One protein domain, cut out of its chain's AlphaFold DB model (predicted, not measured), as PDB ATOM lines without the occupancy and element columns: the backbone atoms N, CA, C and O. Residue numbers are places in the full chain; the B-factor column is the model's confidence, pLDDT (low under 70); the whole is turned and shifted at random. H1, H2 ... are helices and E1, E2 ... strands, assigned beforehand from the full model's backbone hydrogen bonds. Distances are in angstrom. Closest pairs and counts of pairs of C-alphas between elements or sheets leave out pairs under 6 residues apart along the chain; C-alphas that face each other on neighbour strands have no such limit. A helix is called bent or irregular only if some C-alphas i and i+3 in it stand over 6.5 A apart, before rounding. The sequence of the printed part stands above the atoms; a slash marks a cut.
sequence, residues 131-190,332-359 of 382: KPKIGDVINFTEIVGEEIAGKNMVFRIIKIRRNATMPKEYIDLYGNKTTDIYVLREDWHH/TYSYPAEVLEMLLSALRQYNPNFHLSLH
ATOM      1  N   LYS A 131     176.918 177.353 193.685       95.38
ATOM      2  CA  LYS A 131     176.288 176.070 193.344       95.38
ATOM      3  C   LYS A 131     176.660 174.976 194.357       95.38
ATOM      4  O   LYS A 131     177.853 174.737 194.545       95.38
ATOM      5  N   PRO A 132     175.679 174.257 194.934       96.25
ATOM      6  CA  PRO A 132     175.956 173.137 195.818       96.25
ATOM      7  C   PRO A 132     176.737 172.020 195.119       96.25
ATOM      8  O   PRO A 132     176.461 171.662 193.965       96.25
ATOM      9  N   LYS A 133     177.669 171.415 195.850       96.69
ATOM     10  CA  LYS A 133     178.472 170.257 195.444       96.69
ATOM     11  C   LYS A 133     178.337 169.109 196.445       96.69
ATOM     12  O   LYS A 133     177.856 169.265 197.564       96.69
ATOM     13  N   ILE A 134     178.766 167.921 196.022       97.69
ATOM     14  CA  ILE A 134     178.842 166.757 196.912       97.69
ATOM     15  C   ILE A 134     179.789 167.086 198.072       97.69
ATOM     16  O   ILE A 134     180.887 167.594 197.856       97.69
ATOM     17  N   GLY A 135     179.349 166.782 199.290       96.56
ATOM     18  CA  GLY A 135     180.056 167.065 200.533       96.56
ATOM     19  C   GLY A 135     179.571 168.316 201.261       96.56
ATOM     20  O   GLY A 135     179.785 168.386 202.474       96.56
ATOM     21  N   ASP A 136     178.888 169.241 200.576       96.94
ATOM     22  CA  ASP A 136     178.335 170.444 201.202       96.94
ATOM     23  C   ASP A 136     177.302 170.085 202.275       96.94
ATOM     24  O   ASP A 136     176.544 169.117 202.137       96.94
ATOM     25  N   VAL A 137     177.285 170.889 203.338       94.94
ATOM     26  CA  VAL A 137     176.405 170.733 204.498       94.94
ATOM     27  C   VAL A 137     175.423 171.899 204.542       94.94
ATOM     28  O   VAL A 137     175.812 173.054 204.387       94.94
ATOM     29  N   ILE A 138     174.150 171.587 204.750       94.06
ATOM     30  CA  ILE A 138     173.035 172.526 204.798       94.06
ATOM     31  C   ILE A 138     172.350 172.358 206.149       94.06
ATOM     32  O   ILE A 138     171.898 171.265 206.479       94.06
ATOM     33  N   ASN A 139     172.260 173.431 206.929       91.00
ATOM     34  CA  ASN A 139     171.554 173.423 208.204       91.00
ATOM     35  C   ASN A 139     170.171 174.060 208.031       91.00
ATOM     36  O   ASN A 139     170.075 175.267 207.835       91.00
ATOM     37  N   PHE A 140     169.107 173.258 208.092       86.81
ATOM     38  CA  PHE A 140     167.728 173.741 207.987       86.81
ATOM     39  C   PHE A 140     167.098 174.106 209.339       86.81
ATOM     40  O   PHE A 140     165.964 174.590 209.348       86.81
ATOM     41  N   THR A 141     167.800 173.930 210.467       82.38
ATOM     42  CA  THR A 141     167.273 174.285 211.798       82.38
ATOM     43  C   THR A 141     166.800 175.743 211.845       82.38
ATOM     44  O   THR A 141     165.760 176.036 212.427       82.38
ATOM     45  N   GLU A 142     167.508 176.647 211.163       74.12
ATOM     46  CA  GLU A 142     167.231 178.092 211.172       74.12
ATOM     47  C   GLU A 142     165.888 178.481 210.533       74.12
ATOM     48  O   GLU A 142     165.310 179.491 210.921       74.12
ATOM     49  N   ILE A 143     165.369 177.695 209.581       74.81
ATOM     50  CA  ILE A 143     164.101 178.004 208.889       74.81
ATOM     51  C   ILE A 143     162.905 177.217 209.424       74.81
ATOM     52  O   ILE A 143     161.768 177.650 209.260       74.81
ATOM     53  N   VAL A 144     163.142 176.054 210.032       68.94
ATOM     54  CA  VAL A 144     162.077 175.194 210.572       68.94
ATOM     55  C   VAL A 144     161.799 175.517 212.048       68.94
ATOM     56  O   VAL A 144     160.683 175.311 212.519       68.94
ATOM     57  N   GLY A 145     162.779 176.085 212.759       64.69
ATOM     58  CA  GLY A 145     162.699 176.378 214.189       64.69
ATOM     59  C   GLY A 145     162.937 175.133 215.046       64.69
ATOM     60  O   GLY A 145     162.539 174.024 214.685       64.69
ATOM     61  N   GLU A 146     163.580 175.309 216.203       65.94
ATOM     62  CA  GLU A 146     163.966 174.198 217.092       65.94
ATOM     63  C   GLU A 146     162.770 173.364 217.580       65.94
ATOM     64  O   GLU A 146     162.912 172.168 217.828       65.94
ATOM     65  N   GLU A 147     161.585 173.976 217.681       58.06
ATOM     66  CA  GLU A 147     160.356 173.312 218.133       58.06
ATOM     67  C   GLU A 147     159.821 172.269 217.136       58.06
ATOM     68  O   GLU A 147     159.155 171.322 217.549       58.06
ATOM     69  N   ILE A 148     160.105 172.429 215.837       54.56
ATOM     70  CA  ILE A 148     159.606 171.552 214.761       54.56
ATOM     71  C   ILE A 148     160.738 170.688 214.185       54.56
ATOM     72  O   ILE A 148     160.512 169.538 213.812       54.56
ATOM     73  N   ALA A 149     161.955 171.228 214.110       52.94
ATOM     74  CA  ALA A 149     163.126 170.562 213.547       52.94
ATOM     75  C   ALA A 149     163.791 169.560 214.502       52.94
ATOM     76  O   ALA A 149     164.609 168.741 214.077       52.94
ATOM     77  N   GLY A 150     163.528 169.686 215.803       58.97
ATOM     78  CA  GLY A 150     164.480 169.234 216.806       58.97
ATOM     79  C   GLY A 150     165.779 170.054 216.733       58.97
ATOM     80  O   GLY A 150     165.922 170.993 215.950       58.97
ATOM     81  N   LYS A 151     166.766 169.722 217.570       59.50
ATOM     82  CA  LYS A 151     167.953 170.579 217.743       59.50
ATOM     83  C   LYS A 151     168.893 170.650 216.528       59.50
ATOM     84  O   LYS A 151     169.686 171.579 216.472       59.50
ATOM     85  N   ASN A 152     168.827 169.727 215.560       73.44
ATOM     86  CA  ASN A 152     169.858 169.593 214.519       73.44
ATOM     87  C   ASN A 152     169.315 169.060 213.168       73.44
ATOM     88  O   ASN A 152     169.599 167.926 212.812       73.44
ATOM     89  N   MET A 153     168.594 169.846 212.357       82.88
ATOM     90  CA  MET A 153     168.238 169.453 210.974       82.88
ATOM     91  C   MET A 153     169.374 169.741 209.978       82.88
ATOM     92  O   MET A 153     169.277 170.610 209.111       82.88
ATOM     93  N   VAL A 154     170.474 169.001 210.100       90.19
ATOM     94  CA  VAL A 154     171.700 169.181 209.304       90.19
ATOM     95  C   VAL A 154     171.834 168.136 208.193       90.19
ATOM     96  O   VAL A 154     172.039 166.957 208.442       90.19
ATOM     97  N   PHE A 155     171.795 168.538 206.933       93.44
ATOM     98  CA  PHE A 155     171.890 167.615 205.804       93.44
ATOM     99  C   PHE A 155     173.202 167.764 205.053       93.44
ATOM    100  O   PHE A 155     173.687 168.868 204.839       93.44
ATOM    101  N   ARG A 156     173.737 166.651 204.558       95.88
ATOM    102  CA  ARG A 156     174.893 166.621 203.663       95.88
ATOM    103  C   ARG A 156     174.484 166.182 202.267       95.88
ATOM    104  O   ARG A 156     173.787 165.180 202.115       95.88
ATOM    105  N   ILE A 157     174.961 166.866 201.233       97.44
ATOM    106  CA  ILE A 157     174.757 166.427 199.849       97.44
ATOM    107  C   ILE A 157     175.694 165.253 199.567       97.44
ATOM    108  O   ILE A 157     176.911 165.416 199.527       97.44
ATOM    109  N   ILE A 158     175.134 164.068 199.337       97.38
ATOM    110  CA  ILE A 158     175.921 162.850 199.077       97.38
ATOM    111  C   ILE A 158     175.947 162.465 197.599       97.38
ATOM    112  O   ILE A 158     176.833 161.742 197.154       97.38
ATOM    113  N   LYS A 159     174.974 162.936 196.813       97.62
ATOM    114  CA  LYS A 159     174.879 162.614 195.386       97.62
ATOM    115  C   LYS A 159     174.090 163.679 194.642       97.62
ATOM    116  O   LYS A 159     173.089 164.172 195.144       97.62
ATOM    117  N   ILE A 160     174.504 163.971 193.412       97.88
ATOM    118  CA  ILE A 160     173.765 164.832 192.484       97.88
ATOM    119  C   ILE A 160     173.548 164.042 191.195       97.88
ATOM    120  O   ILE A 160     174.507 163.583 190.576       97.88
ATOM    121  N   ARG A 161     172.291 163.834 190.805       97.50
ATOM    122  CA  ARG A 161     171.921 163.184 189.542       97.50
ATOM    123  C   ARG A 161     171.557 164.272 188.550       97.50
ATOM    124  O   ARG A 161     170.553 164.947 188.746       97.50
ATOM    125  N   ARG A 162     172.377 164.453 187.519       96.62
ATOM    126  CA  ARG A 162     172.143 165.482 186.503       96.62
ATOM    127  C   ARG A 162     171.131 165.008 185.465       96.62
ATOM    128  O   ARG A 162     171.147 163.827 185.120       96.62
ATOM    129  N   ASN A 163     170.312 165.926 184.954       95.94
ATOM    130  CA  ASN A 163     169.377 165.675 183.847       95.94
ATOM    131  C   ASN A 163     168.478 164.435 184.063       95.94
ATOM    132  O   ASN A 163     168.302 163.600 183.175       95.94
ATOM    133  N   ALA A 164     167.947 164.283 185.275       96.56
ATOM    134  CA  ALA A 164     167.015 163.224 185.633       96.56
ATOM    135  C   ALA A 164     165.566 163.648 185.348       96.56
ATOM    136  O   ALA A 164     165.248 164.833 185.289       96.56
ATOM    137  N   THR A 165     164.664 162.682 185.192       96.06
ATOM    138  CA  THR A 165     163.223 162.957 185.086       96.06
ATOM    139  C   THR A 165     162.684 163.512 186.407       96.06
ATOM    140  O   THR A 165     163.024 162.987 187.470       96.06
ATOM    141  N   MET A 166     161.827 164.538 186.338       95.38
ATOM    142  CA  MET A 166     161.103 165.074 187.497       95.38
ATOM    143  C   MET A 166     160.395 163.941 188.272       95.38
ATOM    144  O   MET A 166     159.666 163.157 187.652       95.38
ATOM    145  N   PRO A 167     160.581 163.822 189.603       93.81
ATOM    146  CA  PRO A 167     159.859 162.830 190.398       93.81
ATOM    147  C   PRO A 167     158.345 163.051 190.324       93.81
ATOM    148  O   PRO A 167     157.880 164.188 190.251       93.81
ATOM    149  N   LYS A 168     157.569 161.960 190.338       93.06
ATOM    150  CA  LYS A 168     156.118 161.980 190.073       93.06
ATOM    151  C   LYS A 168     155.363 162.918 191.008       93.06
ATOM    152  O   LYS A 168     154.479 163.636 190.564       93.06
ATOM    153  N   GLU A 169     155.752 162.927 192.274       89.62
ATOM    154  CA  GLU A 169     155.210 163.768 193.339       89.62
ATOM    155  C   GLU A 169     155.379 165.281 193.094       89.62
ATOM    156  O   GLU A 169     154.702 166.077 193.736       89.62
ATOM    157  N   TYR A 170     156.245 165.683 192.158       90.00
ATOM    158  CA  TYR A 170     156.544 167.080 191.835       90.00
ATOM    159  C   TYR A 170     156.106 167.492 190.421       90.00
ATOM    160  O   TYR A 170     156.195 168.674 190.079       90.00
ATOM    161  N   ILE A 171     155.617 166.556 189.597       92.31
ATOM    162  CA  ILE A 171     155.204 166.836 188.211       92.31
ATOM    163  C   ILE A 171     154.065 167.857 188.164       92.31
ATOM    164  O   ILE A 171     154.117 168.772 187.347       92.31
ATOM    165  N   ASP A 172     153.076 167.746 189.053       91.69
ATOM    166  CA  ASP A 172     151.928 168.661 189.067       91.69
ATOM    167  C   ASP A 172     152.335 170.106 189.409       91.69
ATOM    168  O   ASP A 172     151.684 171.053 188.975       91.69
ATOM    169  N   LEU A 173     153.432 170.284 190.157       89.69
ATOM    170  CA  LEU A 173     153.925 171.594 190.592       89.69
ATOM    171  C   LEU A 173     154.900 172.231 189.594       89.69
ATOM    172  O   LEU A 173     154.858 173.440 189.381       89.69
ATOM    173  N   TYR A 174     155.790 171.438 188.991       91.69
ATOM    174  CA  TYR A 174     156.913 171.954 188.191       91.69
ATOM    175  C   TYR A 174     156.914 171.484 186.731       91.69
ATOM    176  O   TYR A 174     157.805 171.855 185.960       91.69
ATOM    177  N   GLY A 175     155.919 170.688 186.346       93.69
ATOM    178  CA  GLY A 175     155.780 170.104 185.020       93.69
ATOM    179  C   GLY A 175     156.630 168.850 184.808       93.69
ATOM    180  O   GLY A 175     157.600 168.567 185.515       93.69
ATOM    181  N   ASN A 176     156.269 168.090 183.775       95.38
ATOM    182  CA  ASN A 176     157.023 166.917 183.346       95.38
ATOM    183  C   ASN A 176     158.220 167.340 182.479       95.38
ATOM    184  O   ASN A 176     158.106 167.467 181.260       95.38
ATOM    185  N   LYS A 177     159.360 167.591 183.123       95.62
ATOM    186  CA  LYS A 177     160.621 168.005 182.490       95.62
ATOM    187  C   LYS A 177     161.813 167.276 183.112       95.62
ATOM    188  O   LYS A 177     161.663 166.540 184.091       95.62
ATOM    189  N   THR A 178     163.002 167.479 182.553       96.81
ATOM    190  CA  THR A 178     164.239 167.061 183.218       96.81
ATOM    191  C   THR A 178     164.716 168.124 184.207       96.81
ATOM    192  O   THR A 178     164.480 169.317 184.027       96.81
ATOM    193  N   THR A 179     165.355 167.674 185.283       97.00
ATOM    194  CA  THR A 179     165.931 168.506 186.346       97.00
ATOM    195  C   THR A 179     167.118 167.782 186.984       97.00
ATOM    196  O   THR A 179     167.348 166.592 186.749       97.00
ATOM    197  N   ASP A 180     167.884 168.485 187.808       97.38
ATOM    198  CA  ASP A 180     168.906 167.863 188.642       97.38
ATOM    199  C   ASP A 180     168.286 167.407 189.966       97.38
ATOM    200  O   ASP A 180     167.515 168.136 190.583       97.38
ATOM    201  N   ILE A 181     168.635 166.205 190.426       97.75
ATOM    202  CA  ILE A 181     168.170 165.664 191.709       97.75
ATOM    203  C   ILE A 181     169.332 165.628 192.695       97.75
ATOM    204  O   ILE A 181     170.324 164.925 192.482       97.75
ATOM    205  N   TYR A 182     169.173 166.337 193.806       97.94
ATOM    206  CA  TYR A 182     170.114 166.384 194.916       97.94
ATOM    207  C   TYR A 182     169.677 165.383 195.980       97.94
ATOM    208  O   TYR A 182     168.556 165.439 196.482       97.94
ATOM    209  N   VAL A 183     170.560 164.444 196.311       97.25
ATOM    210  CA  VAL A 183     170.344 163.482 197.390       97.25
ATOM    211  C   VAL A 183     171.038 164.003 198.638       97.25
ATOM    212  O   VAL A 183     172.271 164.070 198.696       97.25
ATOM    213  N   LEU A 184     170.225 164.376 199.615       97.00
ATOM    214  CA  LEU A 184     170.638 164.875 200.915       97.00
ATOM    215  C   LEU A 184     170.555 163.732 201.927       97.00
ATOM    216  O   LEU A 184     169.574 162.990 201.947       97.00
ATOM    217  N   ARG A 185     171.580 163.588 202.759       95.38
ATOM    218  CA  ARG A 185     171.657 162.633 203.865       95.38
ATOM    219  C   ARG A 185     171.577 163.389 205.179       95.38
ATOM    220  O   ARG A 185     172.257 164.398 205.325       95.38
ATOM    221  N   GLU A 186     170.816 162.881 206.133       92.56
ATOM    222  CA  GLU A 186     170.833 163.396 207.505       92.56
ATOM    223  C   GLU A 186     172.217 163.224 208.135       92.56
ATOM    224  O   GLU A 186     172.795 162.135 208.105       92.56
ATOM    225  N   ASP A 187     172.748 164.296 208.708       90.25
ATOM    226  CA  ASP A 187     174.099 164.361 209.266       90.25
ATOM    227  C   ASP A 187     174.106 164.827 210.728       90.25
ATOM    228  O   ASP A 187     175.016 165.519 211.173       90.25
ATOM    229  N   TRP A 188     173.071 164.433 211.476       87.69
ATOM    230  CA  TRP A 188     172.908 164.729 212.906       87.69
ATOM    231  C   TRP A 188     172.717 163.488 213.786       87.69
ATOM    232  O   TRP A 188     172.349 163.607 214.949       87.69
ATOM    233  N   HIS A 189     172.921 162.287 213.237       87.75
ATOM    234  CA  HIS A 189     172.785 161.042 213.998       87.75
ATOM    235  C   HIS A 189     174.142 160.571 214.501       87.75
ATOM    236  O   HIS A 189     175.030 160.285 213.690       87.75
ATOM    237  N   HIS A 190     174.277 160.392 215.814       88.81
ATOM    238  CA  HIS A 190     175.497 159.866 216.422       88.81
ATOM    239  C   HIS A 190     175.263 158.509 217.091       88.81
ATOM    240  O   HIS A 190     174.216 158.238 217.674       88.81
ATOM    241  N   THR A 332     168.043 159.311 203.788       95.00
ATOM    242  CA  THR A 332     168.284 160.055 202.548       95.00
ATOM    243  C   THR A 332     167.001 160.561 201.921       95.00
ATOM    244  O   THR A 332     165.985 159.867 201.881       95.00
ATOM    245  N   TYR A 333     167.091 161.769 201.379       92.06
ATOM    246  CA  TYR A 333     166.009 162.508 200.749       92.06
ATOM    247  C   TYR A 333     166.462 162.982 199.380       92.06
ATOM    248  O   TYR A 333     167.590 163.440 199.217       92.06
ATOM    249  N   SER A 334     165.597 162.842 198.382       94.31
ATOM    250  CA  SER A 334     165.872 163.297 197.022       94.31
ATOM    251  C   SER A 334     165.035 164.530 196.733       94.31
ATOM    252  O   SER A 334     163.813 164.455 196.770       94.31
ATOM    253  N   TYR A 335     165.696 165.640 196.423       94.75
ATOM    254  CA  TYR A 335     165.046 166.898 196.086       94.75
ATOM    255  C   TYR A 335     165.369 167.278 194.638       94.75
ATOM    256  O   TYR A 335     166.555 167.333 194.288       94.75
ATOM    257  N   PRO A 336     164.365 167.539 193.781       97.00
ATOM    258  CA  PRO A 336     164.621 168.199 192.506       97.00
ATOM    259  C   PRO A 336     165.153 169.618 192.754       97.00
ATOM    260  O   PRO A 336     164.870 170.225 193.793       97.00
ATOM    261  N   ALA A 337     165.932 170.143 191.807       96.75
ATOM    262  CA  ALA A 337     166.625 171.422 191.937       96.75
ATOM    263  C   ALA A 337     165.683 172.578 192.304       96.75
ATOM    264  O   ALA A 337     166.048 173.430 193.104       96.75
ATOM    265  N   GLU A 338     164.461 172.578 191.775       94.19
ATOM    266  CA  GLU A 338     163.440 173.590 192.041       94.19
ATOM    267  C   GLU A 338     163.002 173.620 193.509       94.19
ATOM    268  O   GLU A 338     162.897 174.689 194.111       94.19
ATOM    269  N   VAL A 339     162.780 172.444 194.102       92.38
ATOM    270  CA  VAL A 339     162.376 172.330 195.510       92.38
ATOM    271  C   VAL A 339     163.542 172.701 196.413       92.38
ATOM    272  O   VAL A 339     163.362 173.444 197.377       92.38
ATOM    273  N   LEU A 340     164.748 172.224 196.094       94.75
ATOM    274  CA  LEU A 340     165.926 172.576 196.876       94.75
ATOM    275  C   LEU A 340     166.223 174.078 196.780       94.75
ATOM    276  O   LEU A 340     166.524 174.686 197.799       94.75
ATOM    277  N   GLU A 341     166.067 174.707 195.611       94.25
ATOM    278  CA  GLU A 341     166.279 176.150 195.462       94.25
ATOM    279  C   GLU A 341     165.318 176.969 196.314       94.25
ATOM    280  O   GLU A 341     165.728 177.967 196.898       94.25
ATOM    281  N   MET A 342     164.058 176.546 196.430       89.94
ATOM    282  CA  MET A 342     163.093 177.196 197.315       89.94
ATOM    283  C   MET A 342     163.569 177.166 198.777       89.94
ATOM    284  O   MET A 342     163.523 178.189 199.460       89.94
ATOM    285  N   LEU A 343     164.080 176.023 199.245       90.19
ATOM    286  CA  LEU A 343     164.606 175.877 200.608       90.19
ATOM    287  C   LEU A 343     165.893 176.689 200.824       90.19
ATOM    288  O   LEU A 343     166.028 177.379 201.832       90.19
ATOM    289  N   LEU A 344     166.826 176.644 199.868       91.94
ATOM    290  CA  LEU A 344     168.066 177.424 199.917       91.94
ATOM    291  C   LEU A 344     167.775 178.931 199.883       91.94
ATOM    292  O   LEU A 344     168.401 179.698 200.605       91.94
ATOM    293  N   SER A 345     166.794 179.350 199.084       87.00
ATOM    294  CA  SER A 345     166.327 180.734 199.007       87.00
ATOM    295  C   SER A 345     165.781 181.229 200.339       87.00
ATOM    296  O   SER A 345     166.130 182.330 200.758       87.00
ATOM    297  N   ALA A 346     164.965 180.414 201.017       84.25
ATOM    298  CA  ALA A 346     164.486 180.726 202.358       84.25
ATOM    299  C   ALA A 346     165.665 180.863 203.335       84.25
ATOM    300  O   ALA A 346     165.774 181.881 204.009       84.25
ATOM    301  N   LEU A 347     166.610 179.915 203.342       87.06
ATOM    302  CA  LEU A 347     167.803 180.004 204.193       87.06
ATOM    303  C   LEU A 347     168.597 181.296 203.969       87.06
ATOM    304  O   LEU A 347     168.948 181.956 204.938       87.06
ATOM    305  N   ARG A 348     168.823 181.710 202.716       85.44
ATOM    306  CA  ARG A 348     169.528 182.972 202.407       85.44
ATOM    307  C   ARG A 348     168.785 184.220 202.898       85.44
ATOM    308  O   ARG A 348     169.411 185.260 203.090       85.44
ATOM    309  N   GLN A 349     167.462 184.158 203.066       79.19
ATOM    310  CA  GLN A 349     166.687 185.266 203.633       79.19
ATOM    311  C   GLN A 349     166.850 185.362 205.153       79.19
ATOM    312  O   GLN A 349     166.963 186.471 205.670       79.19
ATOM    313  N   TYR A 350     166.880 184.225 205.853       78.44
ATOM    314  CA  TYR A 350     167.011 184.177 207.314       78.44
ATOM    315  C   TYR A 350     168.463 184.273 207.797       78.44
ATOM    316  O   TYR A 350     168.719 184.826 208.865       78.44
ATOM    317  N   ASN A 351     169.413 183.771 207.009       80.38
ATOM    318  CA  ASN A 351     170.828 183.743 207.343       80.38
ATOM    319  C   ASN A 351     171.667 184.403 206.239       80.38
ATOM    320  O   ASN A 351     171.934 183.782 205.205       80.38
ATOM    321  N   PRO A 352     172.141 185.645 206.453       75.56
ATOM    322  CA  PRO A 352     172.935 186.368 205.460       75.56
ATOM    323  C   PRO A 352     174.317 185.746 205.196       75.56
ATOM    324  O   PRO A 352     174.943 186.077 204.190       75.56
ATOM    325  N   ASN A 353     174.790 184.841 206.064       83.00
ATOM    326  CA  ASN A 353     176.047 184.104 205.887       83.00
ATOM    327  C   ASN A 353     175.853 182.772 205.139       83.00
ATOM    328  O   ASN A 353     176.815 182.041 204.904       83.00
ATOM    329  N   PHE A 354     174.615 182.415 204.792       89.00
ATOM    330  CA  PHE A 354     174.344 181.250 203.965       89.00
ATOM    331  C   PHE A 354     174.450 181.628 202.483       89.00
ATOM    332  O   PHE A 354     173.812 182.574 202.026       89.00
ATOM    333  N   HIS A 355     175.242 180.877 201.713       91.12
ATOM    334  CA  HIS A 355     175.595 181.270 200.341       91.12
ATOM    335  C   HIS A 355     175.223 180.249 199.266       91.12
ATOM    336  O   HIS A 355     175.372 180.551 198.086       91.12
ATOM    337  N   LEU A 356     174.745 179.049 199.609       95.19
ATOM    338  CA  LEU A 356     174.417 178.043 198.592       95.19
ATOM    339  C   LEU A 356     173.163 178.427 197.808       95.19
ATOM    340  O   LEU A 356     172.201 178.919 198.393       95.19
ATOM    341  N   SER A 357     173.168 178.179 196.495       94.94
ATOM    342  CA  SER A 357     172.106 178.555 195.560       94.94
ATOM    343  C   SER A 357     172.114 177.732 194.277       94.94
ATOM    344  O   SER A 357     173.158 177.387 193.728       94.94
ATOM    345  N   LEU A 358     170.922 177.457 193.766       95.38
ATOM    346  CA  LEU A 358     170.652 176.814 192.486       95.38
ATOM    347  C   LEU A 358     170.074 177.788 191.458       95.38
ATOM    348  O   LEU A 358     169.615 177.360 190.398       95.38
ATOM    349  N   HIS A 359     170.128 179.095 191.729       92.19
ATOM    350  CA  HIS A 359     169.826 180.106 190.726       92.19
ATOM    351  C   HIS A 359     170.650 179.871 189.447       92.19
ATOM    352  O   HIS A 359     171.801 179.430 189.497       92.19
TER     353      HIS A 359
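AT A GLANCE: This is residues 131 to 190 and 332 to 359 of the 382 residues of the protein "Peptidylprolyl isomerase" of Thermoplasmata archaeon (UniProt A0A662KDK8). A strongly twisted sheet of four strands, E1 to E4, curls round one long helix, H4, which covers one face of it in two layers, a sheet with a helix on one face. Two very short helices, H1 and H2, lie toward the end of H4, and H3 lies toward its beginning, off to the side of the sheet, between the last residue of E2 and the first of E3 along the chain. The printed part has 88 residues, with named elements in the order E1, H1, H2, E2, H3, E3, E4, H4; the sheet's order is E1, E2, E3, E4, antiparallel throughout, and the class is mixed, helices and strands. The whole is compact, with a radius of gyration of the C-alphas of 13.2 A and spans of 36 by 28 by 23 A.

IN THESE COORDINATES: In the sheet, E2 holds residues 154 to 165, 26.4 A from first to last C-alpha, beginning at C-alpha 154 (171.700, 169.181, 209.304); it bends by 82 degrees at residue 162. E3 is residues 178 to 186, 25.4 A. E4 is residues 332 to 336, 13.4 A, and E1 is residues 137 to 139, 6.7 A, with C-alpha 137 at (176.405, 170.733, 204.498). H4, residues 337 to 350, measures 20.0 A and ends at C-alpha 350 (167.011, 184.177, 207.314). H1 is residues 141 to 144, H2 is residues 146 to 149, and H3 is residues 168 to 174, 10.2 A; H3 is irregular, with C-alphas 169 and 172 7.3 A apart.

HOW THE PARTS SIT: E2 and E3 are inner strands, antiparallel at 159 degrees, with N 161 and O 181 at 2.8 A, within hydrogen-bond range. Edge strand E4 is antiparallel to E3, with N 182 and O 335 at 2.8 A; edge strand E1 is antiparallel to E2, with N 138 and O 155 at 2.8 A. H4 is on the sheet; its closest C-alphas to E3 are those of Ala 337 and Asp 180, 5.4 A. H4 touches H1 with its residues 346 to 350 alone, closest at the C-alphas of Leu 347 and Ile 143, 6.3 A. H3 and H4 are close but not clearly touching, the C-alphas of Tyr 174 and Glu 338 being 7.8 A apart, at a steep tilt of 63 degrees, the same way. H1 and H2 are close but not clearly touching, closest at C-alphas 141 and 149, 5.8 A. In H4 every O i to N i+4 pair is within hydrogen-bond range; in H3 1 of 3 is, beside 2 of 4 O i to N i+3 pairs, and H1 and H2 are too short for an O i to N i+4 pair.

THE WHOLE: The two C-alphas farthest apart are those of Asn 176 and His 190, 38.5 A. Residues 191 to 331 are not printed, and C-alphas 190 and 332 are 15.6 A apart across the cut. Of the links that are printed whole, each is tight. The mean pLDDT of the printed part is 88.9; residues 144 to 151 are under 70.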